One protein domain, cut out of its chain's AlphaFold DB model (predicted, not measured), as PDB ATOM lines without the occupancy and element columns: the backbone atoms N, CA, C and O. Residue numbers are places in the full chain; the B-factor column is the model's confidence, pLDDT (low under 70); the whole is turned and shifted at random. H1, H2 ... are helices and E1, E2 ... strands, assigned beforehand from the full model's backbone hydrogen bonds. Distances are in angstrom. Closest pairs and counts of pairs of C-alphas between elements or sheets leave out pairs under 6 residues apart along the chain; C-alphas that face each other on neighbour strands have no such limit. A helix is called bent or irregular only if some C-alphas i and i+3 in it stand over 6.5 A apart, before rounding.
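This is residues 77 to 93 and 133 to 312 of the 369 residues of a protein of Parcubacteria group bacterium GW2011_GWA2_47_7 (UniProt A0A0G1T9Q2). A sheet of three long antiparallel strands forms the middle, with the kinked helix H7 over one face and H1 over the other; H2 packs beside edge strand E1 on H1's side, and H8 packs on H2. H4 lies far out, touching no helix. The printed part has 197 residues with eight named helices and three named strands, in the order H1 H2 H3 H4 H5 E1 E2 E3 H6 H7 H8, a mixed class. The sheet's order is E1 E2 E3; the whole is compact, with a radius of gyration of the C-alphas of 18.0 A and spans of 51 by 45 by 32 A.

E1 is residues 201 to 208, 24.2 A long, beginning at C-alpha 201 (-46.048, -11.380, 30.184). E2 is residues 214 to 223, 27.6 A, and E3 residues 234 to 241, 23.1 A. H7, residues 265 to 284, is 24.7 A long and irregular, with C-alphas 268 and 271 7.2 A apart and a kink of 44 degrees near residue 272. H1 is residues 77 to 86, 16.3 A, from C-alpha 77 (-37.995, -22.365, 40.832); H2 is residues 136 to 151, 22.3 A. The shorter helices are H3, 159 to 162, H4, 179 to 186, H5, 194 to 197, H6, 250 to 254, and H8, 300 to 308, ending at C-alpha 308 (-65.765, -7.933, 24.558).

E1, E2 and E3 form a meander, each strand the antiparallel neighbour of the one before. In the hairpin E1 and E2, N 203 and O 220 are 2.9 A apart; in the hairpin E2 and E3, N 236 and O 221 are 2.8 A apart. Three layers, helices on both faces of the sheet, have H7 at a height over the sheet of 8.8 A and H1 on the opposite face at 9.0 A. The closest C-alphas of H7 and E2 are Val 217 and Gly 265, 4.6 A; those of H1 and E3 are Pro 77 and Ile 237, 6.5 A. H2, on the same face as H1, lies over none of the strands; its Arg 147 and Ala 201 of E1 have C-alphas 4.2 A apart. H2, the hub, touches H1 with residues 138 to 143 alone, at a steep tilt of 64 degrees, opposite ways, closest at the C-alphas of Phe 86 and Ser 139, 4.8 A. With residues 136 to 140 alone it touches H8, at a steep tilt of 44 degrees, the same way, closest at the C-alphas of Pro 136 and Phe 302, 5.6 A. With residues 150 to 151 alone it touches H3, closest at the C-alphas of Val 150 and Leu 160, 6.7 A. H5 and H3 are close but not clearly touching, with the C-alphas of Arg 161 and Leu 194 7.6 A apart. H6 only grazes the sheet with residues 250 to 254, and H4 is apart from H3 and H5. Every O i to N i+4 pair is within hydrogen-bond range in H4, H6 and H8; the counts are 9 of 12 in H2, 13 of 16 in H7 and 0 of 6 in H1, where 7 of 7 O i to N i+3 pairs are; H3 and H5 are too short for an i+4 pair.

The two C-alphas farthest apart, Lys 178 and Asp 300, are 54.9 A apart. Residues 94 to 132 are not printed, and C-alphas 93 and 133 are 9.6 A apart across the cut. The links H3 to H4 and H7 to H8 are long. The mean pLDDT of the printed part is 86.1; residues 251 to 262 and 309 to 312 are under 70.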
ATOM      1  N   PRO A  77     -37.622 -22.724  42.201       86.38
ATOM      2  CA  PRO A  77     -37.995 -22.365  40.832       86.38
ATOM      3  C   PRO A  77     -38.965 -23.347  40.162       86.38
ATOM      4  O   PRO A  77     -39.780 -22.936  39.341       86.38
ATOM      5  N   LEU A  78     -38.923 -24.635  40.514       85.06
ATOM      6  CA  LEU A  78     -39.843 -25.626  39.957       85.06
ATOM      7  C   LEU A  78     -41.280 -25.395  40.444       85.06
ATOM      8  O   LEU A  78     -42.205 -25.468  39.642       85.06
ATOM      9  N   GLY A  79     -41.474 -25.057  41.720       82.75
ATOM     10  CA  GLY A  79     -42.780 -24.704  42.284       82.75
ATOM     11  C   GLY A  79     -43.374 -23.454  41.635       82.75
ATOM     12  O   GLY A  79     -44.557 -23.435  41.304       82.75
ATOM     13  N   MET A  80     -42.535 -22.461  41.318       87.44
ATOM     14  CA  MET A  80     -42.961 -21.246  40.609       87.44
ATOM     15  C   MET A  80     -43.560 -21.526  39.222       87.44
ATOM     16  O   MET A  80     -44.364 -20.726  38.735       87.44
ATOM     17  N   SER A  81     -43.228 -22.658  38.588       87.50
ATOM     18  CA  SER A  81     -43.772 -23.020  37.270       87.50
ATOM     19  C   SER A  81     -45.293 -23.211  37.254       87.50
ATOM     20  O   SER A  81     -45.922 -23.022  36.213       87.50
ATOM     21  N   ALA A  82     -45.903 -23.469  38.417       88.25
ATOM     22  CA  ALA A  82     -47.351 -23.538  38.588       88.25
ATOM     23  C   ALA A  82     -48.066 -22.252  38.127       88.25
ATOM     24  O   ALA A  82     -49.207 -22.302  37.661       88.25
ATOM     25  N   SER A  83     -47.382 -21.101  38.178       90.38
ATOM     26  CA  SER A  83     -47.921 -19.816  37.711       90.38
ATOM     27  C   SER A  83     -48.189 -19.761  36.199       90.38
ATOM     28  O   SER A  83     -49.005 -18.948  35.764       90.38
ATOM     29  N   ALA A  84     -47.612 -20.665  35.396       92.19
ATOM     30  CA  ALA A  84     -47.955 -20.802  33.977       92.19
ATOM     31  C   ALA A  84     -49.446 -21.128  33.759       92.19
ATOM     32  O   ALA A  84     -50.011 -20.774  32.722       92.19
ATOM     33  N   THR A  85     -50.105 -21.716  34.764       92.12
ATOM     34  CA  THR A  85     -51.548 -21.988  34.766       92.12
ATOM     35  C   THR A  85     -52.377 -20.715  34.551       92.12
ATOM     36  O   THR A  85     -53.422 -20.754  33.906       92.12
ATOM     37  N   PHE A  86     -51.909 -19.546  35.004       92.44
ATOM     38  CA  PHE A  86     -52.625 -18.283  34.785       92.44
ATOM     39  C   PHE A  86     -52.666 -17.852  33.316       92.44
ATOM     40  O   PHE A  86     -53.564 -17.107  32.929       92.44
ATOM     41  N   LEU A  87     -51.724 -18.320  32.494       93.50
ATOM     42  CA  LEU A  87     -51.518 -17.848  31.122       93.50
ATOM     43  C   LEU A  87     -51.757 -18.918  30.059       93.50
ATOM     44  O   LEU A  87     -51.675 -18.622  28.870       93.50
ATOM     45  N   ASN A  88     -52.071 -20.147  30.461       93.38
ATOM     46  CA  ASN A  88     -52.425 -21.225  29.541       93.38
ATOM     47  C   ASN A  88     -53.943 -21.475  29.470       93.38
ATOM     48  O   ASN A  88     -54.375 -22.466  28.883       93.38
ATOM     49  N   GLY A  89     -54.755 -20.598  30.069       92.19
ATOM     50  CA  GLY A  89     -56.207 -20.741  30.168       92.19
ATOM     51  C   GLY A  89     -56.704 -21.282  31.508       92.19
ATOM     52  O   GLY A  89     -57.904 -21.491  31.653       92.19
ATOM     53  N   GLY A  90     -55.836 -21.525  32.487       92.38
ATOM     54  CA  GLY A  90     -56.224 -22.106  33.773       92.38
ATOM     55  C   GLY A  90     -56.074 -23.622  33.837       92.38
ATOM     56  O   GLY A  90     -56.682 -24.260  34.696       92.38
ATOM     57  N   PHE A  91     -55.280 -24.206  32.941       91.94
ATOM     58  CA  PHE A  91     -54.952 -25.625  32.953       91.94
ATOM     59  C   PHE A  91     -53.750 -25.908  33.843       91.94
ATOM     60  O   PHE A  91     -52.726 -25.230  33.762       91.94
ATOM     61  N   ARG A  92     -53.855 -26.945  34.666       89.12
ATOM     62  CA  ARG A  92     -52.790 -27.384  35.557       89.12
ATOM     63  C   ARG A  92     -51.518 -27.680  34.772       89.12
ATOM     64  O   ARG A  92     -51.541 -28.392  33.766       89.12
ATOM     65  N   VAL A  93     -50.396 -27.174  35.274       83.50
ATOM     66  CA  VAL A  93     -49.065 -27.471  34.743       83.50
ATOM     67  C   VAL A  93     -48.309 -28.304  35.763       83.50
ATOM     68  O   VAL A  93     -47.860 -27.796  36.783       83.50
ATOM     69  N   VAL A 133     -58.006 -26.071  36.394       90.25
ATOM     70  CA  VAL A 133     -57.977 -25.796  37.841       90.25
ATOM     71  C   VAL A 133     -58.212 -24.324  38.183       90.25
ATOM     72  O   VAL A 133     -58.495 -23.987  39.328       90.25
ATOM     73  N   ILE A 134     -58.137 -23.431  37.190       89.62
ATOM     74  CA  ILE A 134     -58.525 -22.022  37.315       89.62
ATOM     75  C   ILE A 134     -59.631 -21.720  36.305       89.62
ATOM     76  O   ILE A 134     -59.581 -22.143  35.147       89.62
ATOM     77  N   HIS A 135     -60.623 -20.942  36.735       91.06
ATOM     78  CA  HIS A 135     -61.712 -20.504  35.871       91.06
ATOM     79  C   HIS A 135     -61.184 -19.700  34.658       91.06
ATOM     80  O   HIS A 135     -60.351 -18.805  34.847       91.06
ATOM     81  N   PRO A 136     -61.689 -19.926  33.426       91.19
ATOM     82  CA  PRO A 136     -61.185 -19.256  32.219       91.19
ATOM     83  C   PRO A 136     -61.178 -17.726  32.313       91.19
ATOM     84  O   PRO A 136     -60.242 -17.085  31.843       91.19
ATOM     85  N   ALA A 137     -62.187 -17.140  32.967       89.69
ATOM     86  CA  ALA A 137     -62.267 -15.693  33.174       89.69
ATOM     87  C   ALA A 137     -61.107 -15.141  34.016       89.69
ATOM     88  O   ALA A 137     -60.538 -14.109  33.677       89.69
ATOM     89  N   VAL A 138     -60.718 -15.854  35.078       90.25
ATOM     90  CA  VAL A 138     -59.590 -15.456  35.933       90.25
ATOM     91  C   VAL A 138     -58.292 -15.516  35.134       90.25
ATOM     92  O   VAL A 138     -57.493 -14.588  35.193       90.25
ATOM     93  N   SER A 139     -58.105 -16.567  34.329       91.88
ATOM     94  CA  SER A 139     -56.941 -16.668  33.443       91.88
ATOM     95  C   SER A 139     -56.900 -15.531  32.413       91.88
ATOM     96  O   SER A 139     -55.851 -14.922  32.236       91.88
ATOM     97  N   ALA A 140     -58.032 -15.183  31.791       90.56
ATOM     98  CA  ALA A 140     -58.104 -14.083  30.826       90.56
ATOM     99  C   ALA A 140     -57.715 -12.730  31.447       90.56
ATOM    100  O   ALA A 140     -56.931 -11.980  30.863       90.56
ATOM    101  N   VAL A 141     -58.202 -12.442  32.658       91.94
ATOM    102  CA  VAL A 141     -57.826 -11.229  33.404       91.94
ATOM    103  C   VAL A 141     -56.340 -11.255  33.769       91.94
ATOM    104  O   VAL A 141     -55.627 -10.282  33.524       91.94
ATOM    105  N   MET A 142     -55.836 -12.383  34.277       94.00
ATOM    106  CA  MET A 142     -54.424 -12.527  34.642       94.00
ATOM    107  C   MET A 142     -53.478 -12.384  33.446       94.00
ATOM    108  O   MET A 142     -52.393 -11.829  33.608       94.00
ATOM    109  N   MET A 143     -53.879 -12.820  32.246       92.75
ATOM    110  CA  MET A 143     -53.119 -12.570  31.016       92.75
ATOM    111  C   MET A 143     -52.913 -11.080  30.763       92.75
ATOM    112  O   MET A 143     -51.796 -10.669  30.456       92.75
ATOM    113  N   GLN A 144     -53.950 -10.265  30.945       90.44
ATOM    114  CA  GLN A 144     -53.829  -8.817  30.788       90.44
ATOM    115  C   GLN A 144     -52.980  -8.200  31.906       90.44
ATOM    116  O   GLN A 144     -52.047  -7.446  31.633       90.44
ATOM    117  N   MET A 145     -53.228  -8.581  33.163       93.75
ATOM    118  CA  MET A 145     -52.491  -8.041  34.311       93.75
ATOM    119  C   MET A 145     -50.990  -8.350  34.244       93.75
ATOM    120  O   MET A 145     -50.160  -7.473  34.484       93.75
ATOM    121  N   LEU A 146     -50.617  -9.580  33.881       96.31
ATOM    122  CA  LEU A 146     -49.216 -10.000  33.818       96.31
ATOM    123  C   LEU A 146     -48.472  -9.432  32.604       96.31
ATOM    124  O   LEU A 146     -47.244  -9.463  32.583       96.31
ATOM    125  N   ARG A 147     -49.158  -8.858  31.612       94.81
ATOM    126  CA  ARG A 147     -48.491  -8.044  30.584       94.81
ATOM    127  C   ARG A 147     -48.032  -6.696  31.133       94.81
ATOM    128  O   ARG A 147     -47.015  -6.176  30.681       94.81
ATOM    129  N   GLY A 148     -48.718  -6.168  32.146       93.56
ATOM    130  CA  GLY A 148     -48.455  -4.863  32.751       93.56
ATOM    131  C   GLY A 148     -46.978  -4.585  33.078       93.56
ATOM    132  O   GLY A 148     -46.438  -3.588  32.600       93.56
ATOM    133  N   PRO A 149     -46.275  -5.472  33.809       94.69
ATOM    134  CA  PRO A 149     -44.860  -5.293  34.142       94.69
ATOM    135  C   PRO A 149     -43.912  -5.151  32.943       94.69
ATOM    136  O   PRO A 149     -42.816  -4.612  33.106       94.69
ATOM    137  N   VAL A 150     -44.310  -5.641  31.766       95.31
ATOM    138  CA  VAL A 150     -43.520  -5.603  30.529       95.31
ATOM    139  C   VAL A 150     -43.994  -4.485  29.600       95.31
ATOM    140  O   VAL A 150     -43.166  -3.806  29.006       95.31
ATOM    141  N   ASP A 151     -45.304  -4.291  29.459       94.50
ATOM    142  CA  ASP A 151     -45.896  -3.418  28.439       94.50
ATOM    143  C   ASP A 151     -46.106  -1.975  28.923       94.50
ATOM    144  O   ASP A 151     -46.087  -1.053  28.106       94.50
ATOM    145  N   MET A 152     -46.285  -1.751  30.231       91.38
ATOM    146  CA  MET A 152     -46.540  -0.410  30.770       91.38
ATOM    147  C   MET A 152     -45.239   0.371  30.990       91.38
ATOM    148  O   MET A 152     -44.272  -0.216  31.470       91.38
ATOM    149  N   PRO A 153     -45.205   1.698  30.751       86.75
ATOM    150  CA  PRO A 153     -44.005   2.521  30.958       86.75
ATOM    151  C   PRO A 153     -43.422   2.471  32.379       86.75
ATOM    152  O   PRO A 153     -42.217   2.633  32.557       86.75
ATOM    153  N   THR A 154     -44.274   2.243  33.381       85.75
ATOM    154  CA  THR A 154     -43.922   2.085  34.804       85.75
ATOM    155  C   THR A 154     -43.627   0.630  35.190       85.75
ATOM    156  O   THR A 154     -43.320   0.339  36.345       85.75
ATOM    157  N   GLY A 155     -43.714  -0.299  34.236       88.62
ATOM    158  CA  GLY A 155     -43.480  -1.718  34.439       88.62
ATOM    159  C   GLY A 155     -42.031  -2.015  34.825       88.62
ATOM    160  O   GLY A 155     -41.080  -1.465  34.267       88.62
ATOM    161  N   THR A 156     -41.849  -2.941  35.766       89.38
ATOM    162  CA  THR A 156     -40.535  -3.277  36.337       89.38
ATOM    163  C   THR A 156     -39.560  -3.901  35.336       89.38
ATOM    164  O   THR A 156     -38.356  -3.928  35.592       89.38
ATOM    165  N   VAL A 157     -40.055  -4.379  34.192       92.38
ATOM    166  CA  VAL A 157     -39.264  -4.923  33.078       92.38
ATOM    167  C   VAL A 157     -39.637  -4.297  31.733       92.38
ATOM    168  O   VAL A 157     -39.381  -4.876  30.675       92.38
ATOM    169  N   TYR A 158     -40.174  -3.073  31.748       92.94
ATOM    170  CA  TYR A 158     -40.501  -2.310  30.537       92.94
ATOM    171  C   TYR A 158     -39.297  -2.081  29.611       92.94
ATOM    172  O   TYR A 158     -39.430  -1.912  28.395       92.94
ATOM    173  N   SER A 159     -38.082  -2.142  30.157       91.50
ATOM    174  CA  SER A 159     -36.843  -2.112  29.379       91.50
ATOM    175  C   SER A 159     -36.744  -3.244  28.351       91.50
ATOM    176  O   SER A 159     -36.047  -3.065  27.360       91.50
ATOM    177  N   LEU A 160     -37.488  -4.351  28.474       94.75
ATOM    178  CA  LEU A 160     -37.599  -5.352  27.403       94.75
ATOM    179  C   LEU A 160     -38.305  -4.801  26.151       94.75
ATOM    180  O   LEU A 160     -37.906  -5.130  25.031       94.75
ATOM    181  N   ARG A 161     -39.313  -3.933  26.319       93.94
ATOM    182  CA  ARG A 161     -40.003  -3.252  25.208       93.94
ATOM    183  C   ARG A 161     -39.191  -2.086  24.682       93.94
ATOM    184  O   ARG A 161     -38.995  -1.965  23.475       93.94
ATOM    185  N   ARG A 162     -38.689  -1.243  25.588       89.94
ATOM    186  CA  ARG A 162     -37.870  -0.082  25.221       89.94
ATOM    187  C   ARG A 162     -36.544  -0.517  24.608       89.94
ATOM    188  O   ARG A 162     -36.066   0.132  23.695       89.94
ATOM    189  N   GLY A 163     -35.955  -1.605  25.060       90.00
ATOM    190  CA  GLY A 163     -34.689  -2.130  24.589       90.00
ATOM    191  C   GLY A 163     -33.598  -2.086  25.651       90.00
ATOM    192  O   GLY A 163     -33.492  -1.150  26.442       90.00
ATOM    193  N   VAL A 164     -32.776  -3.124  25.623       90.88
ATOM    194  CA  VAL A 164     -31.721  -3.429  26.580       90.88
ATOM    195  C   VAL A 164     -30.395  -3.451  25.838       90.88
ATOM    196  O   VAL A 164     -30.286  -4.068  24.781       90.88
ATOM    197  N   ILE A 165     -29.369  -2.822  26.404       88.38
ATOM    198  CA  ILE A 165     -27.998  -2.931  25.903       88.38
ATOM    199  C   ILE A 165     -27.248  -3.892  26.833       88.38
ATOM    200  O   ILE A 165     -27.043  -3.557  28.000       88.38
ATOM    201  N   PRO A 166     -26.866  -5.100  26.380       84.12
ATOM    202  CA  PRO A 166     -26.161  -6.062  27.223       84.12
ATOM    203  C   PRO A 166     -24.931  -5.453  27.914       84.12
ATOM    204  O   PRO A 166     -24.078  -4.849  27.264       84.12
ATOM    205  N   GLY A 167     -24.853  -5.622  29.239       79.75
ATOM    206  CA  GLY A 167     -23.763  -5.105  30.073       79.75
ATOM    207  C   GLY A 167     -23.957  -3.682  30.614       79.75
ATOM    208  O   GLY A 167     -23.101  -3.213  31.359       79.75
ATOM    209  N   MET A 168     -25.057  -2.999  30.285       81.88
ATOM    210  CA  MET A 168     -25.394  -1.682  30.840       81.88
ATOM    211  C   MET A 168     -26.671  -1.730  31.659       81.88
ATOM    212  O   MET A 168     -27.711  -1.993  31.081       81.88
ATOM    213  N   ASP A 169     -26.619  -1.361  32.937       81.12
ATOM    214  CA  ASP A 169     -27.798  -1.283  33.808       81.12
ATOM    215  C   ASP A 169     -29.048  -0.745  33.069       81.12
ATOM    216  O   ASP A 169     -28.988   0.344  32.488       81.12
ATOM    217  N   PRO A 170     -30.172  -1.491  33.051       79.62
ATOM    218  CA  PRO A 170     -31.326  -1.161  32.215       79.62
ATOM    219  C   PRO A 170     -32.033   0.128  32.656       79.62
ATOM    220  O   PRO A 170     -32.866   0.651  31.916       79.62
ATOM    221  N   LEU A 171     -31.706   0.633  33.850       77.50
ATOM    222  CA  LEU A 171     -32.181   1.907  34.384       77.50
ATOM    223  C   LEU A 171     -31.116   3.017  34.290       77.50
ATOM    224  O   LEU A 171     -31.352   4.131  34.761       77.50
ATOM    225  N   ALA A 172     -29.944   2.746  33.703       74.12
ATOM    226  CA  ALA A 172     -28.897   3.745  33.543       74.12
ATOM    227  C   ALA A 172     -29.336   4.888  32.624       74.12
ATOM    228  O   ALA A 172     -29.975   4.701  31.585       74.12
ATOM    229  N   ASN A 173     -28.906   6.099  32.977       73.94
ATOM    230  CA  ASN A 173     -29.131   7.270  32.149       73.94
ATOM    231  C   ASN A 173     -28.176   7.276  30.943       73.94
ATOM    232  O   ASN A 173     -27.098   7.856  30.998       73.94
ATOM    233  N   ILE A 174     -28.593   6.673  29.829       71.75
ATOM    234  CA  ILE A 174     -27.830   6.663  28.567       71.75
ATOM    235  C   ILE A 174     -27.617   8.063  27.962       71.75
ATOM    236  O   ILE A 174     -26.779   8.245  27.073       71.75
ATOM    237  N   TRP A 175     -28.361   9.072  28.433       71.38
ATOM    238  CA  TRP A 175     -28.244  10.446  27.952       71.38
ATOM    239  C   TRP A 175     -26.995  11.162  28.470       71.38
ATOM    240  O   TRP A 175     -26.597  12.165  27.881       71.38
ATOM    241  N   SER A 176     -26.342  10.633  29.510       80.31
ATOM    242  CA  SER A 176     -25.067  11.161  30.013       80.31
ATOM    243  C   SER A 176     -23.858  10.768  29.152       80.31
ATOM    244  O   SER A 176     -22.785  11.347  29.306       80.31
ATOM    245  N   LEU A 177     -24.019   9.810  28.232       81.75
ATOM    246  CA  LEU A 177     -22.956   9.342  27.341       81.75
ATOM    247  C   LEU A 177     -22.736  10.289  26.161       81.75
ATOM    248  O   LEU A 177     -23.686  10.914  25.668       81.75
ATOM    249  N   LYS A 178     -21.496  10.333  25.652       89.75
ATOM    250  CA  LYS A 178     -21.157  11.113  24.453       89.75
ATOM    251  C   LYS A 178     -21.934  10.587  23.235       89.75
ATOM    252  O   LYS A 178     -22.157   9.379  23.136       89.75
ATOM    253  N   PRO A 179     -22.292  11.443  22.260       90.06
ATOM    254  CA  PRO A 179     -23.087  11.025  21.100       90.06
ATOM    255  C   PRO A 179     -22.501   9.838  20.321       90.06
ATOM    256  O   PRO A 179     -23.244   8.936  19.942       90.06
ATOM    257  N   ALA A 180     -21.177   9.800  20.130       89.88
ATOM    258  CA  ALA A 180     -20.504   8.704  19.431       89.88
ATOM    259  C   ALA A 180     -20.591   7.370  20.197       89.88
ATOM    260  O   ALA A 180     -20.908   6.338  19.613       89.88
ATOM    261  N   GLU A 181     -20.375   7.398  21.515       86.31
ATOM    262  CA  GLU A 181     -20.493   6.215  22.380       86.31
ATOM    263  C   GLU A 181     -21.931   5.690  22.394       86.31
ATOM    264  O   GLU A 181     -22.162   4.487  22.273       86.31
ATOM    265  N   ARG A 182     -22.910   6.600  22.473       86.50
ATOM    266  CA  ARG A 182     -24.330   6.252  22.401       86.50
ATOM    267  C   ARG A 182     -24.676   5.588  21.071       86.50
ATOM    268  O   ARG A 182     -25.335   4.556  21.073       86.50
ATOM    269  N   ALA A 183     -24.207   6.139  19.951       86.56
ATOM    270  CA  ALA A 183     -24.458   5.569  18.629       86.56
ATOM    271  C   ALA A 183     -23.896   4.143  18.491       86.56
ATOM    272  O   ALA A 183     -24.563   3.277  17.929       86.56
ATOM    273  N   GLU A 184     -22.707   3.867  19.038       87.56
ATOM    274  CA  GLU A 184     -22.141   2.509  19.056       87.56
ATOM    275  C   GLU A 184     -22.917   1.550  19.971       87.56
ATOM    276  O   GLU A 184     -23.076   0.368  19.658       87.56
ATOM    277  N   LEU A 185     -23.421   2.037  21.104       85.25
ATOM    278  CA  LEU A 185     -24.217   1.235  22.031       85.25
ATOM    279  C   LEU A 185     -25.596   0.879  21.475       85.25
ATOM    280  O   LEU A 185     -26.033  -0.262  21.627       85.25
ATOM    281  N   GLU A 186     -26.246   1.808  20.778       85.62
ATOM    282  CA  GLU A 186     -27.550   1.578  20.147       85.62
ATOM    283  C   GLU A 186     -27.503   0.453  19.100       85.62
ATOM    284  O   GLU A 186     -28.467  -0.298  18.974       85.62
ATOM    285  N   LYS A 187     -26.363   0.226  18.429       88.56
ATOM    286  CA  LYS A 187     -26.189  -0.927  17.516       88.56
ATOM    287  C   LYS A 187     -26.310  -2.284  18.218       88.56
ATOM    288  O   LYS A 187     -26.550  -3.292  17.561       88.56
ATOM    289  N   ARG A 188     -26.100  -2.324  19.537       88.62
ATOM    290  CA  ARG A 188     -26.171  -3.536  20.371       88.62
ATOM    291  C   ARG A 188     -27.491  -3.659  21.131       88.62
ATOM    292  O   ARG A 188     -27.648  -4.593  21.914       88.62
ATOM    293  N   ARG A 189     -28.415  -2.713  20.948       91.12
ATOM    294  CA  ARG A 189     -29.701  -2.703  21.640       91.12
ATOM    295  C   ARG A 189     -30.568  -3.861  21.159       91.12
ATOM    296  O   ARG A 189     -30.802  -4.035  19.968       91.12
ATOM    297  N   ILE A 190     -31.081  -4.622  22.117       93.25
ATOM    298  CA  ILE A 190     -32.032  -5.708  21.909       93.25
ATOM    299  C   ILE A 190     -33.380  -5.225  22.426       93.25
ATOM    300  O   ILE A 190     -33.492  -4.905  23.606       93.25
ATOM    301  N   ALA A 191     -34.392  -5.162  21.568       93.81
ATOM    302  CA  ALA A 191     -35.729  -4.715  21.943       93.81
ATOM    303  C   ALA A 191     -36.788  -5.678  21.414       93.81
ATOM    304  O   ALA A 191     -36.688  -6.176  20.296       93.81
ATOM    305  N   PHE A 192     -37.825  -5.886  22.217       95.81
ATOM    306  CA  PHE A 192     -38.946  -6.758  21.901       95.81
ATOM    307  C   PHE A 192     -40.219  -5.926  21.841       95.81
ATOM    308  O   PHE A 192     -41.104  -6.096  22.670       95.81
ATOM    309  N   THR A 193     -40.326  -4.975  20.914       93.12
ATOM    310  CA  THR A 193     -41.594  -4.248  20.725       93.12
ATOM    311  C   THR A 193     -42.707  -5.223  20.328       93.12
ATOM    312  O   THR A 193     -42.427  -6.307  19.814       93.12
ATOM    313  N   LEU A 194     -43.972  -4.864  20.563       90.75
ATOM    314  CA  LEU A 194     -45.103  -5.731  20.194       90.75
ATOM    315  C   LEU A 194     -45.070  -6.101  18.701       90.75
ATOM    316  O   LEU A 194     -45.271  -7.263  18.355       90.75
ATOM    317  N   ASP A 195     -44.708  -5.146  17.844       91.19
ATOM    318  CA  ASP A 195     -44.612  -5.349  16.394       91.19
ATOM    319  C   ASP A 195     -43.482  -6.296  15.980       91.19
ATOM    320  O   ASP A 195     -43.554  -6.913  14.922       91.19
ATOM    321  N   LEU A 196     -42.433  -6.419  16.797       92.31
ATOM    322  CA  LEU A 196     -41.278  -7.268  16.500       92.31
ATOM    323  C   LEU A 196     -41.351  -8.628  17.194       92.31
ATOM    324  O   LEU A 196     -40.775  -9.586  16.687       92.31
ATOM    325  N   ALA A 197     -42.023  -8.714  18.343       93.00
ATOM    326  CA  ALA A 197     -41.923  -9.861  19.240       93.00
ATOM    327  C   ALA A 197     -43.263 -10.470  19.685       93.00
ATOM    328  O   ALA A 197     -43.269 -11.544  20.284       93.00
ATOM    329  N   GLY A 198     -44.390  -9.802  19.427       93.25
ATOM    330  CA  GLY A 198     -45.683 -10.203  19.977       93.25
ATOM    331  C   GLY A 198     -45.768 -10.016  21.498       93.25
ATOM    332  O   GLY A 198     -45.056  -9.199  22.099       93.25
ATOM    333  N   GLU A 199     -46.688 -10.743  22.125       95.94
ATOM    334  CA  GLU A 199     -46.957 -10.624  23.557       95.94
ATOM    335  C   GLU A 199     -45.869 -11.273  24.423       95.94
ATOM    336  O   GLU A 199     -45.327 -12.333  24.115       95.94
ATOM    337  N   ILE A 200     -45.572 -10.614  25.542       97.31
ATOM    338  CA  ILE A 200     -44.728 -11.112  26.626       97.31
ATOM    339  C   ILE A 200     -45.447 -10.720  27.910       97.31
ATOM    340  O   ILE A 200     -45.880  -9.576  28.049       97.31
ATOM    341  N   ALA A 201     -45.568 -11.657  28.839       97.31
ATOM    342  CA  ALA A 201     -46.048 -11.380  30.184       97.31
ATOM    343  C   ALA A 201     -44.929 -11.663  31.184       97.31
ATOM    344  O   ALA A 201     -43.993 -12.410  30.898       97.31
ATOM    345  N   GLY A 202     -45.011 -11.076  32.369       96.38
ATOM    346  CA  GLY A 202     -44.019 -11.295  33.398       96.38
ATOM    347  C   GLY A 202     -44.433 -10.802  34.768       96.38
ATOM    348  O   GLY A 202     -45.413 -10.082  34.945       96.38
ATOM    349  N   LYS A 203     -43.640 -11.197  35.757       95.88
ATOM    350  CA  LYS A 203     -43.742 -10.700  37.124       95.88
ATOM    351  C   LYS A 203     -42.361 -10.660  37.754       95.88
ATOM    352  O   LYS A 203     -41.569 -11.586  37.602       95.88
ATOM    353  N   THR A 204     -42.091  -9.596  38.495       93.62
ATOM    354  CA  THR A 204     -40.908  -9.498  39.351       93.62
ATOM    355  C   THR A 204     -41.275  -9.730  40.811       93.62
ATOM    356  O   THR A 204     -42.384  -9.388  41.241       93.62
ATOM    357  N   GLY A 205     -40.320 -10.262  41.567       91.00
ATOM    358  CA  GLY A 205     -40.370 -10.373  43.022       91.00
ATOM    359  C   GLY A 205     -39.045  -9.930  43.636       91.00
ATOM    360  O   GLY A 205     -37.984 -10.116  43.037       91.00
ATOM    361  N   THR A 206     -39.109  -9.330  44.819       88.56
ATOM    362  CA  THR A 206     -37.938  -8.904  45.586       88.56
ATOM    363  C   THR A 206     -38.224  -9.184  47.049       88.56
ATOM    364  O   THR A 206     -39.181  -8.637  47.588       88.56
ATOM    365  N   ALA A 207     -37.424 -10.054  47.659       85.94
ATOM    366  CA  ALA A 207     -37.506 -10.329  49.085       85.94
ATOM    367  C   ALA A 207     -36.443  -9.523  49.829       85.94
ATOM    368  O   ALA A 207     -35.347  -9.264  49.313       85.94
ATOM    369  N   THR A 208     -36.781  -9.135  51.050       82.00
ATOM    370  CA  THR A 208     -35.893  -8.416  51.955       82.00
ATOM    371  C   THR A 208     -35.762  -9.174  53.262       82.00
ATOM    372  O   THR A 208     -36.741  -9.712  53.777       82.00
ATOM    373  N   ASN A 209     -34.562  -9.157  53.824       75.50
ATOM    374  CA  ASN A 209     -34.310  -9.574  55.194       75.50
ATOM    375  C   ASN A 209     -35.040  -8.649  56.187       75.50
ATOM    376  O   ASN A 209     -35.496  -7.561  55.828       75.50
ATOM    377  N   ALA A 210     -35.103  -9.056  57.458       75.75
ATOM    378  CA  ALA A 210     -35.726  -8.267  58.530       75.75
ATOM    379  C   ALA A 210     -35.112  -6.863  58.703       75.75
ATOM    380  O   ALA A 210     -35.769  -5.949  59.188       75.75
ATOM    381  N   ASP A 211     -33.862  -6.680  58.277       73.56
ATOM    382  CA  ASP A 211     -33.153  -5.397  58.269       73.56
ATOM    383  C   ASP A 211     -33.406  -4.556  56.998       73.56
ATOM    384  O   ASP A 211     -32.726  -3.557  56.763       73.56
ATOM    385  N   GLY A 212     -34.365  -4.961  56.158       74.31
ATOM    386  CA  GLY A 212     -34.767  -4.266  54.933       74.31
ATOM    387  C   GLY A 212     -33.827  -4.474  53.742       74.31
ATOM    388  O   GLY A 212     -34.074  -3.925  52.662       74.31
ATOM    389  N   ARG A 213     -32.758  -5.260  53.901       80.19
ATOM    390  CA  ARG A 213     -31.769  -5.504  52.847       80.19
ATOM    391  C   ARG A 213     -32.227  -6.587  51.877       80.19
ATOM    392  O   ARG A 213     -32.772  -7.605  52.293       80.19
ATOM    393  N   THR A 214     -31.985  -6.399  50.580       85.00
ATOM    394  CA  THR A 214     -32.449  -7.338  49.546       85.00
ATOM    395  C   THR A 214     -31.748  -8.693  49.660       85.00
ATOM    396  O   THR A 214     -30.523  -8.755  49.553       85.00
ATOM    397  N   SER A 215     -32.515  -9.775  49.810       85.31
ATOM    398  CA  SER A 215     -32.001 -11.148  49.934       85.31
ATOM    399  C   SER A 215     -32.159 -11.960  48.647       85.31
ATOM    400  O   SER A 215     -31.287 -12.759  48.299       85.31
ATOM    401  N   ASP A 216     -33.268 -11.735  47.937       88.19
ATOM    402  CA  ASP A 216     -33.674 -12.513  46.772       88.19
ATOM    403  C   ASP A 216     -34.342 -11.626  45.733       88.19
ATOM    404  O   ASP A 216     -35.127 -10.730  46.055       88.19
ATOM    405  N   VAL A 217     -34.084 -11.925  44.465       91.31
ATOM    406  CA  VAL A 217     -34.778 -11.302  43.342       91.31
ATOM    407  C   VAL A 217     -35.222 -12.343  42.327       91.31
ATOM    408  O   VAL A 217     -34.471 -13.244  41.948       91.31
ATOM    409  N   TRP A 218     -36.454 -12.178  41.861       94.06
ATOM    410  CA  TRP A 218     -37.135 -13.070  40.935       94.06
ATOM    411  C   TRP A 218     -37.583 -12.309  39.695       94.06
ATOM    412  O   TRP A 218     -38.125 -11.204  39.798       94.06
ATOM    413  N   LEU A 219     -37.424 -12.930  38.533       96.25
ATOM    414  CA  LEU A 219     -38.082 -12.526  37.299       96.25
ATOM    415  C   LEU A 219     -38.718 -13.760  36.659       96.25
ATOM    416  O   LEU A 219     -38.031 -14.711  36.293       96.25
ATOM    417  N   LEU A 220     -40.038 -13.721  36.519       97.19
ATOM    418  CA  LEU A 220     -40.814 -14.681  35.749       97.19
ATOM    419  C   LEU A 220     -41.176 -14.023  34.425       97.19
ATOM    420  O   LEU A 220     -41.688 -12.902  34.421       97.19
ATOM    421  N   LEU A 221     -40.922 -14.712  33.321       98.00
ATOM    422  CA  LEU A 221     -41.375 -14.305  31.997       98.00
ATOM    423  C   LEU A 221     -42.145 -15.441  31.352       98.00
ATOM    424  O   LEU A 221     -41.785 -16.610  31.477       98.00
ATOM    425  N   PHE A 222     -43.175 -15.072  30.615       97.75
ATOM    426  CA  PHE A 222     -44.043 -15.989  29.914       97.75
ATOM    427  C   PHE A 222     -44.115 -15.574  28.454       97.75
ATOM    428  O   PHE A 222     -44.196 -14.386  28.128       97.75
ATOM    429  N   ILE A 223     -44.064 -16.572  27.586       97.31
ATOM    430  CA  ILE A 223     -44.010 -16.422  26.140       97.31
ATOM    431  C   ILE A 223     -45.103 -17.325  25.566       97.31
ATOM    432  O   ILE A 223     -45.090 -18.530  25.848       97.31
ATOM    433  N   PRO A 224     -46.042 -16.785  24.777       95.75
ATOM    434  CA  PRO A 224     -47.090 -17.595  24.182       95.75
ATOM    435  C   PRO A 224     -46.515 -18.617  23.193       95.75
ATOM    436  O   PRO A 224     -45.517 -18.372  22.506       95.75
ATOM    437  N   GLY A 225     -47.166 -19.778  23.127       92.69
ATOM    438  CA  GLY A 225     -46.930 -20.750  22.066       92.69
ATOM    439  C   GLY A 225     -47.521 -20.273  20.733       92.69
ATOM    440  O   GLY A 225     -48.297 -19.317  20.707       92.69
ATOM    441  N   PRO A 226     -47.190 -20.932  19.613       89.69
ATOM    442  CA  PRO A 226     -47.833 -20.662  18.328       89.69
ATOM    443  C   PRO A 226     -49.351 -20.883  18.382       89.69
ATOM    444  O   PRO A 226     -49.815 -21.766  19.099       89.69
ATOM    445  N   ASP A 227     -50.111 -20.193  17.529       86.75
ATOM    446  CA  ASP A 227     -51.581 -20.290  17.506       86.75
ATOM    447  C   ASP A 227     -52.107 -21.724  17.349       86.75
ATOM    448  O   ASP A 227     -53.098 -22.116  17.964       86.75
ATOM    449  N   ALA A 228     -51.416 -22.524  16.533       89.31
ATOM    450  CA  ALA A 228     -51.749 -23.924  16.292       89.31
ATOM    451  C   ALA A 228     -51.333 -24.870  17.436       89.31
ATOM    452  O   ALA A 228     -51.753 -26.020  17.442       89.31
ATOM    453  N   ASN A 229     -50.448 -24.427  18.334       89.50
ATOM    454  CA  ASN A 229     -49.875 -25.228  19.421       89.50
ATOM    455  C   ASN A 229     -49.673 -24.354  20.688       89.50
ATOM    456  O   ASN A 229     -48.525 -24.115  21.092       89.50
ATOM    457  N   PRO A 230     -50.750 -23.814  21.296       90.94
ATOM    458  CA  PRO A 230     -50.664 -22.948  22.481       90.94
ATOM    459  C   PRO A 230     -49.918 -23.585  23.660       90.94
ATOM    460  O   PRO A 230     -49.224 -22.900  24.410       90.94
ATOM    461  N   GLU A 231     -50.007 -24.904  23.798       88.69
ATOM    462  CA  GLU A 231     -49.345 -25.699  24.834       88.69
ATOM    463  C   GLU A 231     -47.814 -25.717  24.724       88.69
ATOM    464  O   GLU A 231     -47.141 -26.214  25.626       88.69
ATOM    465  N   LYS A 232     -47.252 -25.190  23.629       90.81
ATOM    466  CA  LYS A 232     -45.803 -25.035  23.444       90.81
ATOM    467  C   LYS A 232     -45.274 -23.694  23.952       90.81
ATOM    468  O   LYS A 232     -44.124 -23.373  23.680       90.81
ATOM    469  N   GLY A 233     -46.082 -22.911  24.667       93.50
ATOM    470  CA  GLY A 233     -45.611 -21.709  25.352       93.50
ATOM    471  C   GLY A 233     -44.440 -21.991  26.299       93.50
ATOM    472  O   GLY A 233     -44.240 -23.114  26.766       93.50
ATOM    473  N   ILE A 234     -43.652 -20.956  26.574       95.38
ATOM    474  CA  ILE A 234     -42.461 -21.049  27.420       95.38
ATOM    475  C   ILE A 234     -42.654 -20.175  28.651       95.38
ATOM    476  O   ILE A 234     -43.061 -19.020  28.553       95.38
ATOM    477  N   MET A 235     -42.278 -20.716  29.805       95.62
ATOM    478  CA  MET A 235     -42.034 -19.938  31.009       95.62
ATOM    479  C   MET A 235     -40.533 -19.931  31.303       95.62
ATOM    480  O   MET A 235     -39.893 -20.982  31.338       95.62
ATOM    481  N   LEU A 236     -39.973 -18.745  31.520       96.75
ATOM    482  CA  LEU A 236     -38.606 -18.545  31.982       96.75
ATOM    483  C   LEU A 236     -38.640 -18.073  33.433       96.75
ATOM    484  O   LEU A 236     -39.374 -17.145  33.775       96.75
ATOM    485  N   ILE A 237     -37.829 -18.710  34.270       95.62
ATOM    486  CA  ILE A 237     -37.749 -18.434  35.703       95.62
ATOM    487  C   ILE A 237     -36.310 -18.060  36.018       95.62
ATOM    488  O   ILE A 237     -35.402 -18.878  35.875       95.62
ATOM    489  N   PHE A 238     -36.115 -16.820  36.444       95.31
ATOM    490  CA  PHE A 238     -34.834 -16.312  36.898       95.31
ATOM    491  C   PHE A 238     -34.918 -16.030  38.390       95.31
ATOM    492  O   PHE A 238     -35.808 -15.308  38.844       95.31
ATOM    493  N   TRP A 239     -33.975 -16.580  39.141       93.62
ATOM    494  CA  TRP A 239     -33.838 -16.344  40.569       93.62
ATOM    495  C   TRP A 239     -32.383 -16.078  40.904       93.62
ATOM    496  O   TRP A 239     -31.493 -16.793  40.442       93.62
ATOM    497  N   MET A 240     -32.160 -15.049  41.716       89.75
ATOM    498  CA  MET A 240     -30.875 -14.769  42.334       89.75
ATOM    499  C   MET A 240     -31.083 -14.627  43.830       89.75
ATOM    500  O   MET A 240     -31.930 -13.850  44.266       89.75
ATOM    501  N   GLY A 241     -30.256 -15.322  44.590       87.19
ATOM    502  CA  GLY A 241     -30.135 -15.187  46.027       87.19
ATOM    503  C   GLY A 241     -28.728 -15.598  46.441       87.19
ATOM    504  O   GLY A 241     -27.937 -16.069  45.621       87.19
ATOM    505  N   LYS A 242     -28.408 -15.408  47.716       81.44
ATOM    506  CA  LYS A 242     -27.243 -16.047  48.332       81.44
ATOM    507  C   LYS A 242     -27.667 -17.331  49.033       81.44
ATOM    508  O   LYS A 242     -28.762 -17.379  49.598       81.44
ATOM    509  N   ASP A 243     -26.779 -18.323  49.017       81.81
ATOM    510  CA  ASP A 243     -26.957 -19.579  49.755       81.81
ATOM    511  C   ASP A 243     -27.047 -19.320  51.267       81.81
ATOM    512  O   ASP A 243     -27.837 -19.947  51.966       81.81
ATOM    513  N   PHE A 244     -26.293 -18.328  51.754       78.00
ATOM    514  CA  PHE A 244     -26.386 -17.801  53.113       78.00
ATOM    515  C   PHE A 244     -27.069 -16.427  53.101       78.00
ATOM    516  O   PHE A 244     -26.668 -15.517  52.372       78.00
ATOM    517  N   LYS A 245     -28.144 -16.290  53.886       72.44
ATOM    518  CA  LYS A 245     -29.027 -15.106  53.910       72.44
ATOM    519  C   LYS A 245     -28.558 -13.987  54.847       72.44
ATOM    520  O   LYS A 245     -29.233 -12.974  54.991       72.44
ATOM    521  N   ASP A 246     -27.391 -14.139  55.458       71.44
ATOM    522  CA  ASP A 246     -26.747 -13.164  56.346       71.44
ATOM    523  C   ASP A 246     -26.214 -11.917  55.616       71.44
ATOM    524  O   ASP A 246     -25.858 -10.910  56.242       71.44
ATOM    525  N   HIS A 247     -26.200 -11.947  54.282       71.19
ATOM    526  CA  HIS A 247     -25.705 -10.856  53.459       71.19
ATOM    527  C   HIS A 247     -26.695 -10.424  52.365       71.19
ATOM    528  O   HIS A 247     -27.316 -11.270  51.724       71.19
ATOM    529  N   PRO A 248     -26.769  -9.117  52.053       74.75
ATOM    530  CA  PRO A 248     -27.542  -8.619  50.920       74.75
ATOM    531  C   PRO A 248     -27.002  -9.069  49.566       74.75
ATOM    532  O   PRO A 248     -25.809  -9.361  49.412       74.75
ATOM    533  N   LEU A 249     -27.863  -8.993  48.554       78.12
ATOM    534  CA  LEU A 249     -27.475  -8.998  47.148       78.12
ATOM    535  C   LEU A 249     -26.729  -7.701  46.794       78.12
ATOM    536  O   LEU A 249     -27.329  -6.649  46.597       78.12
ATOM    537  N   GLY A 250     -25.400  -7.785  46.719       71.06
ATOM    538  CA  GLY A 250     -24.528  -6.690  46.282       71.06
ATOM    539  C   GLY A 250     -24.552  -5.440  47.174       71.06
ATOM    540  O   GLY A 250     -25.260  -5.359  48.175       71.06
ATOM    541  N   GLU A 251     -23.766  -4.430  46.795       67.38
ATOM    542  CA  GLU A 251     -23.710  -3.144  47.509       67.38
ATOM    543  C   GLU A 251     -25.039  -2.378  47.448       67.38
ATOM    544  O   GLU A 251     -25.405  -1.659  48.376       67.38
ATOM    545  N   ARG A 252     -25.800  -2.564  46.366       66.62
ATOM    546  CA  ARG A 252     -27.125  -1.964  46.176       66.62
ATOM    547  C   ARG A 252     -28.184  -2.569  47.093       66.62
ATOM    548  O   ARG A 252     -29.039  -1.836  47.582       66.62
ATOM    549  N   GLY A 253     -28.090  -3.864  47.396       58.00
ATOM    550  CA  GLY A 253     -28.954  -4.523  48.374       58.00
ATOM    551  C   GLY A 253     -28.674  -4.106  49.819       58.00
ATOM    552  O   GLY A 253     -29.545  -4.291  50.663       58.00
ATOM    553  N   ILE A 254     -27.506  -3.511  50.119       58.81
ATOM    554  CA  ILE A 254     -27.174  -2.994  51.463       58.81
ATOM    555  C   ILE A 254     -28.070  -1.811  51.843       58.81
ATOM    556  O   ILE A 254     -28.402  -1.663  53.015       58.81
ATOM    557  N   LYS A 255     -28.457  -0.965  50.878       58.19
ATOM    558  CA  LYS A 255     -29.189   0.276  51.174       58.19
ATOM    559  C   LYS A 255     -30.677   0.067  51.469       58.19
ATOM    560  O   LYS A 255     -31.255   0.941  52.103       58.19
ATOM    561  N   GLY A 256     -31.256  -1.072  51.071       50.22
ATOM    562  CA  GLY A 256     -32.671  -1.405  51.286       50.22
ATOM    563  C   GLY A 256     -33.670  -0.393  50.692       50.22
ATOM    564  O   GLY A 256     -33.303   0.686  50.230       50.22
ATOM    565  N   GLY A 257     -34.958  -0.743  50.711       49.44
ATOM    566  CA  GLY A 257     -36.069   0.205  50.521       49.44
ATOM    567  C   GLY A 257     -36.294   0.802  49.118       49.44
ATOM    568  O   GLY A 257     -35.541   0.575  48.174       49.44
ATOM    569  N   ALA A 258     -37.387   1.576  49.010       44.72
ATOM    570  CA  ALA A 258     -38.052   2.129  47.815       44.72
ATOM    571  C   ALA A 258     -37.243   3.145  46.968       44.72
ATOM    572  O   ALA A 258     -37.808   3.991  46.274       44.72
ATOM    573  N   ILE A 259     -35.915   3.087  47.013       48.06
ATOM    574  CA  ILE A 259     -35.028   4.014  46.314       48.06
ATOM    575  C   ILE A 259     -34.564   3.367  45.005       48.06
ATOM    576  O   ILE A 259     -34.259   2.175  44.951       48.06
ATOM    577  N   SER A 260     -34.440   4.187  43.958       52.44
ATOM    578  CA  SER A 260     -33.978   3.909  42.581       52.44
ATOM    579  C   SER A 260     -32.610   3.202  42.434       52.44
ATOM    580  O   SER A 260     -32.057   3.093  41.336       52.44
ATOM    581  N   GLY A 261     -32.048   2.688  43.528       58.81
ATOM    582  CA  GLY A 261     -30.786   1.969  43.622       58.81
ATOM    583  C   GLY A 261     -30.895   0.503  44.045       58.81
ATOM    584  O   GLY A 261     -29.896  -0.183  43.886       58.81
ATOM    585  N   ALA A 262     -32.029   0.011  44.561       67.75
ATOM    586  CA  ALA A 262     -32.118  -1.358  45.088       67.75
ATOM    587  C   ALA A 262     -31.984  -2.438  43.993       67.75
ATOM    588  O   ALA A 262     -32.341  -2.217  42.829       67.75
ATOM    589  N   GLU A 263     -31.467  -3.613  44.372       77.75
ATOM    590  CA  GLU A 263     -31.505  -4.794  43.502       77.75
ATOM    591  C   GLU A 263     -32.964  -5.245  43.344       77.75
ATOM    592  O   GLU A 263     -33.708  -5.360  44.319       77.75
ATOM    593  N   THR A 264     -33.381  -5.504  42.107       84.25
ATOM    594  CA  THR A 264     -34.739  -5.960  41.785       84.25
ATOM    595  C   THR A 264     -34.680  -7.000  40.683       84.25
ATOM    596  O   THR A 264     -33.783  -6.979  39.842       84.25
ATOM    597  N   GLY A 265     -35.680  -7.880  40.608       84.25
ATOM    598  CA  GLY A 265     -35.730  -8.873  39.531       84.25
ATOM    599  C   GLY A 265     -35.607  -8.238  38.147       84.25
ATOM    600  O   GLY A 265     -34.859  -8.719  37.302       84.25
ATOM    601  N   GLY A 266     -36.265  -7.093  37.948       85.56
ATOM    602  CA  GLY A 266     -36.231  -6.380  36.679       85.56
ATOM    603  C   GLY A 266     -34.899  -5.700  36.372       85.56
ATOM    604  O   GLY A 266     -34.464  -5.704  35.226       85.56
ATOM    605  N   ARG A 267     -34.177  -5.183  37.365       85.75
ATOM    606  CA  ARG A 267     -32.855  -4.590  37.113       85.75
ATOM    607  C   ARG A 267     -31.782  -5.655  36.891       85.75
ATOM    608  O   ARG A 267     -30.968  -5.530  35.978       85.75
ATOM    609  N   ASN A 268     -31.810  -6.713  37.696       87.94
ATOM    610  CA  ASN A 268     -30.786  -7.754  37.716       87.94
ATOM    611  C   ASN A 268     -30.909  -8.723  36.542       87.94
ATOM    612  O   ASN A 268     -29.906  -9.067  35.919       87.94
ATOM    613  N   TRP A 269     -32.131  -9.160  36.228       92.38
ATOM    614  CA  TRP A 269     -32.333 -10.251  35.277       92.38
ATOM    615  C   TRP A 269     -32.669  -9.808  33.861       92.38
ATOM    616  O   TRP A 269     -32.497 -10.607  32.943       92.38
ATOM    617  N   THR A 270     -33.058  -8.550  33.633       91.88
ATOM    618  CA  THR A 270     -33.487  -8.113  32.293       91.88
ATOM    619  C   THR A 270     -32.410  -8.287  31.216       91.88
ATOM    620  O   THR A 270     -32.741  -8.619  30.083       91.88
ATOM    621  N   HIS A 271     -31.118  -8.180  31.542       91.12
ATOM    622  CA  HIS A 271     -30.044  -8.485  30.583       91.12
ATOM    623  C   HIS A 271     -30.004  -9.944  30.143       91.12
ATOM    624  O   HIS A 271     -29.963 -10.238  28.943       91.12
ATOM    625  N   ALA A 272     -29.992 -10.855  31.115       92.81
ATOM    626  CA  ALA A 272     -29.968 -12.282  30.837       92.81
ATOM    627  C   ALA A 272     -31.261 -12.689  30.123       92.81
ATOM    628  O   ALA A 272     -31.207 -13.377  29.107       92.81
ATOM    629  N   ALA A 273     -32.401 -12.172  30.587       95.69
ATOM    630  CA  ALA A 273     -33.692 -12.367  29.955       95.69
ATOM    631  C   ALA A 273     -33.685 -11.902  28.496       95.69
ATOM    632  O   ALA A 273     -33.998 -12.699  27.623       95.69
ATOM    633  N   ALA A 274     -33.252 -10.673  28.199       95.62
ATOM    634  CA  ALA A 274     -33.184 -10.169  26.826       95.62
ATOM    635  C   ALA A 274     -32.297 -11.043  25.925       95.62
ATOM    636  O   ALA A 274     -32.642 -11.298  24.774       95.62
ATOM    637  N   THR A 275     -31.188 -11.557  26.459       94.50
ATOM    638  CA  THR A 275     -30.283 -12.451  25.721       94.50
ATOM    639  C   THR A 275     -30.943 -13.802  25.421       94.50
ATOM    640  O   THR A 275     -30.891 -14.277  24.286       94.50
ATOM    641  N   VAL A 276     -31.614 -14.404  26.409       96.62
ATOM    642  CA  VAL A 276     -32.356 -15.664  26.234       96.62
ATOM    643  C   VAL A 276     -33.530 -15.473  25.274       96.62
ATOM    644  O   VAL A 276     -33.716 -16.286  24.374       96.62
ATOM    645  N   LEU A 277     -34.290 -14.384  25.407       97.19
ATOM    646  CA  LEU A 277     -35.400 -14.050  24.514       97.19
ATOM    647  C   LEU A 277     -34.920 -13.857  23.070       97.19
ATOM    648  O   LEU A 277     -35.538 -14.393  22.155       97.19
ATOM    649  N   ALA A 278     -33.789 -13.178  22.853       95.69
ATOM    650  CA  ALA A 278     -33.214 -13.006  21.518       95.69
ATOM    651  C   ALA A 278     -32.830 -14.356  20.891       95.69
ATOM    652  O   ALA A 278     -33.111 -14.599  19.716       95.69
ATOM    653  N   PHE A 279     -32.248 -15.262  21.685       96.50
ATOM    654  CA  PHE A 279     -31.974 -16.631  21.250       96.50
ATOM    655  C   PHE A 279     -33.263 -17.396  20.917       96.50
ATOM    656  O   PHE A 279     -33.350 -18.014  19.858       96.50
ATOM    657  N   LEU A 280     -34.283 -17.341  21.777       96.44
ATOM    658  CA  LEU A 280     -35.566 -18.013  21.538       96.44
ATOM    659  C   LEU A 280     -36.265 -17.486  20.279       96.44
ATOM    660  O   LEU A 280     -36.831 -18.269  19.513       96.44
ATOM    661  N   GLN A 281     -36.195 -16.180  20.044       95.31
ATOM    662  CA  GLN A 281     -36.767 -15.562  18.859       95.31
ATOM    663  C   GLN A 281     -36.043 -16.015  17.589       95.31
ATOM    664  O   GLN A 281     -36.669 -16.517  16.655       95.31
ATOM    665  N   LYS A 282     -34.712 -15.891  17.576       95.19
ATOM    666  CA  LYS A 282     -33.890 -16.153  16.392       95.19
ATOM    667  C   LYS A 282     -33.759 -17.641  16.065       95.19
ATOM    668  O   LYS A 282     -33.901 -18.027  14.910       95.19
ATOM    669  N   GLU A 283     -33.493 -18.469  17.071       96.56
ATOM    670  CA  GLU A 283     -33.081 -19.866  16.879       96.56
ATOM    671  C   GLU A 283     -34.224 -20.863  17.111       96.56
ATOM    672  O   GLU A 283     -34.149 -22.015  16.681       96.56
ATOM    673  N   ARG A 284     -35.288 -20.454  17.816       93.88
ATOM    674  CA  ARG A 284     -36.408 -21.342  18.182       93.88
ATOM    675  C   ARG A 284     -37.759 -20.902  17.623       93.88
ATOM    676  O   ARG A 284     -38.718 -21.660  17.729       93.88
ATOM    677  N   GLY A 285     -37.836 -19.730  16.990       92.44
ATOM    678  CA  GLY A 285     -39.046 -19.243  16.331       92.44
ATOM    679  C   GLY A 285     -40.183 -18.866  17.284       92.44
ATOM    680  O   GLY A 285     -41.335 -18.834  16.848       92.44
ATOM    681  N   TYR A 286     -39.870 -18.596  18.554       93.94
ATOM    682  CA  TYR A 286     -40.794 -17.966  19.501       93.94
ATOM    683  C   TYR A 286     -40.828 -16.451  19.292       93.94
ATOM    684  O   TYR A 286     -40.069 -15.929  18.480       93.94
ATOM    685  N   LEU A 287     -41.692 -15.741  20.028       93.69
ATOM    686  CA  LEU A 287     -41.742 -14.272  20.007       93.69
ATOM    687  C   LEU A 287     -41.876 -13.727  18.579       93.69
ATOM    688  O   LEU A 287     -41.163 -12.810  18.171       93.69
ATOM    689  N   LYS A 288     -42.718 -14.358  17.760       92.06
ATOM    690  CA  LYS A 288     -43.005 -13.826  16.432       92.06
ATOM    691  C   LYS A 288     -44.021 -12.693  16.563       92.06
ATOM    692  O   LYS A 288     -44.910 -12.778  17.415       92.06
ATOM    693  N   PRO A 289     -43.939 -11.670  15.700       92.50
ATOM    694  CA  PRO A 289     -44.991 -10.670  15.583       92.50
ATOM    695  C   PRO A 289     -46.375 -11.325  15.515       92.50
ATOM    696  O   PRO A 289     -46.577 -12.289  14.775       92.50
ATOM    697  N   GLY A 290     -47.315 -10.813  16.306       88.19
ATOM    698  CA  GLY A 290     -48.691 -11.306  16.346       88.19
ATOM    699  C   GLY A 290     -48.947 -12.537  17.220       88.19
ATOM    700  O   GLY A 290     -50.114 -12.867  17.403       88.19
ATOM    701  N   PHE A 291     -47.928 -13.183  17.802       93.19
ATOM    702  CA  PHE A 291     -48.160 -14.237  18.800       93.19
ATOM    703  C   PHE A 291     -48.830 -13.649  20.049       93.19
ATOM    704  O   PHE A 291     -48.379 -12.623  20.571       93.19
ATOM    705  N   LYS A 292     -49.892 -14.309  20.522       93.19
ATOM    706  CA  LYS A 292     -50.719 -13.866  21.655       93.19
ATOM    707  C   LYS A 292     -50.962 -14.991  22.650       93.19
ATOM    708  O   LYS A 292     -50.975 -16.165  22.281       93.19
ATOM    709  N   PHE A 293     -51.193 -14.631  23.907       93.31
ATOM    710  CA  PHE A 293     -51.670 -15.579  24.904       93.31
ATOM    711  C   PHE A 293     -53.077 -16.056  24.553       93.31
ATOM    712  O   PHE A 293     -53.980 -15.274  24.258       93.31
ATOM    713  N   GLN A 294     -53.251 -17.370  24.603       91.25
ATOM    714  CA  GLN A 294     -54.519 -18.041  24.366       91.25
ATOM    715  C   GLN A 294     -54.565 -19.339  25.180       91.25
ATOM    716  O   GLN A 294     -53.513 -19.896  25.514       91.25
ATOM    717  N   PRO A 295     -55.763 -19.830  25.527       91.38
ATOM    718  CA  PRO A 295     -55.897 -21.048  26.300       91.38
ATOM    719  C   PRO A 295     -55.434 -22.265  25.490       91.38
ATOM    720  O   PRO A 295     -55.627 -22.324  24.276       91.38
ATOM    721  N   MET A 296     -54.887 -23.269  26.178       90.50
ATOM    722  CA  MET A 296     -54.502 -24.547  25.567       90.50
ATOM    723  C   MET A 296     -55.678 -25.241  24.879       90.50
ATOM    724  O   MET A 296     -55.536 -25.789  23.791       90.50
ATOM    725  N   VAL A 297     -56.848 -25.192  25.517       88.25
ATOM    726  CA  VAL A 297     -58.115 -25.647  24.945       88.25
ATOM    727  C   VAL A 297     -59.067 -24.463  24.925       88.25
ATOM    728  O   VAL A 297     -59.332 -23.850  25.967       88.25
ATOM    729  N   LYS A 298     -59.553 -24.138  23.725       84.94
ATOM    730  CA  LYS A 298     -60.483 -23.030  23.494       84.94
ATOM    731  C   LYS A 298     -61.801 -23.274  24.218       84.94
ATOM    732  O   LYS A 298     -62.258 -24.405  24.330       84.94
ATOM    733  N   ASP A 299     -62.379 -22.185  24.699       84.50
ATOM    734  CA  ASP A 299     -63.625 -22.171  25.453       84.50
ATOM    735  C   ASP A 299     -64.380 -20.868  25.155       84.50
ATOM    736  O   ASP A 299     -63.761 -19.817  24.919       84.50
ATOM    737  N   ASP A 300     -65.708 -20.935  25.145       86.12
ATOM    738  CA  ASP A 300     -66.571 -19.808  24.790       86.12
ATOM    739  C   ASP A 300     -66.489 -18.671  25.810       86.12
ATOM    740  O   ASP A 300     -66.528 -17.502  25.427       86.12
ATOM    741  N   VAL A 301     -66.314 -18.972  27.101       84.19
ATOM    742  CA  VAL A 301     -66.176 -17.960  28.158       84.19
ATOM    743  C   VAL A 301     -64.950 -17.097  27.893       84.19
ATOM    744  O   VAL A 301     -65.037 -15.868  27.897       84.19
ATOM    745  N   PHE A 302     -63.815 -17.739  27.610       82.81
ATOM    746  CA  PHE A 302     -62.573 -17.037  27.299       82.81
ATOM    747  C   PHE A 302     -62.714 -16.206  26.019       82.81
ATOM    748  O   PHE A 302     -62.375 -15.023  25.997       82.81
ATOM    749  N   THR A 303     -63.255 -16.816  24.962       81.38
ATOM    750  CA  THR A 303     -63.417 -16.167  23.653       81.38
ATOM    751  C   THR A 303     -64.321 -14.940  23.755       81.38
ATOM    752  O   THR A 303     -63.978 -13.873  23.242       81.38
ATOM    753  N   ASN A 304     -65.434 -15.050  24.482       81.81
ATOM    754  CA  ASN A 304     -66.373 -13.953  24.693       81.81
ATOM    755  C   ASN A 304     -65.758 -12.809  25.504       81.81
ATOM    756  O   ASN A 304     -65.940 -11.651  25.135       81.81
ATOM    757  N   LEU A 305     -65.012 -13.107  26.572       81.62
ATOM    758  CA  LEU A 305     -64.346 -12.081  27.385       81.62
ATOM    759  C   LEU A 305     -63.283 -11.321  26.593       81.62
ATOM    760  O   LEU A 305     -63.257 -10.095  26.615       81.62
ATOM    761  N   MET A 306     -62.445 -12.038  25.844       76.06
ATOM    762  CA  MET A 306     -61.407 -11.405  25.030       76.06
ATOM    763  C   MET A 306     -61.996 -10.583  23.879       76.06
ATOM    764  O   MET A 306     -61.453  -9.535  23.543       76.06
ATOM    765  N   THR A 307     -63.121 -11.023  23.303       74.88
ATOM    766  CA  THR A 307     -63.815 -10.295  22.223       74.88
ATOM    767  C   THR A 307     -64.514  -9.038  22.732       74.88
ATOM    768  O   THR A 307     -64.498  -8.014  22.056       74.88
ATOM    769  N   ARG A 308     -65.119  -9.094  23.924       72.50
ATOM    770  CA  ARG A 308     -65.765  -7.933  24.558       72.50
ATOM    771  C   ARG A 308     -64.766  -6.876  25.029       72.50
ATOM    772  O   ARG A 308     -65.178  -5.755  25.297       72.50
ATOM    773  N   GLY A 309     -63.484  -7.233  25.094       62.38
ATOM    774  CA  GLY A 309     -62.463  -6.430  25.740       62.38
ATOM    775  C   GLY A 309     -62.580  -6.566  27.253       62.38
ATOM    776  O   GLY A 309     -63.653  -6.436  27.837       62.38
ATOM    777  N   ILE A 310     -61.455  -6.842  27.903       65.12
ATOM    778  CA  ILE A 310     -61.351  -6.673  29.347       65.12
ATOM    779  C   ILE A 310     -60.917  -5.223  29.530       65.12
ATOM    780  O   ILE A 310     -59.731  -4.917  29.406       65.12
ATOM    781  N   GLU A 311     -61.870  -4.323  29.766       51.03
ATOM    782  CA  GLU A 311     -61.549  -3.015  30.334       51.03
ATOM    783  C   GLU A 311     -61.065  -3.258  31.763       51.03
ATOM    784  O   GLU A 311     -61.826  -3.246  32.730       51.03
ATOM    785  N   LEU A 312     -59.769  -3.536  31.899       49.50
ATOM    786  CA  LEU A 312     -59.089  -3.216  33.138       49.50
ATOM    787  C   LEU A 312     -59.236  -1.706  33.260       49.50
ATOM    788  O   LEU A 312     -58.675  -0.980  32.437       49.50
TER     789      LEU A 312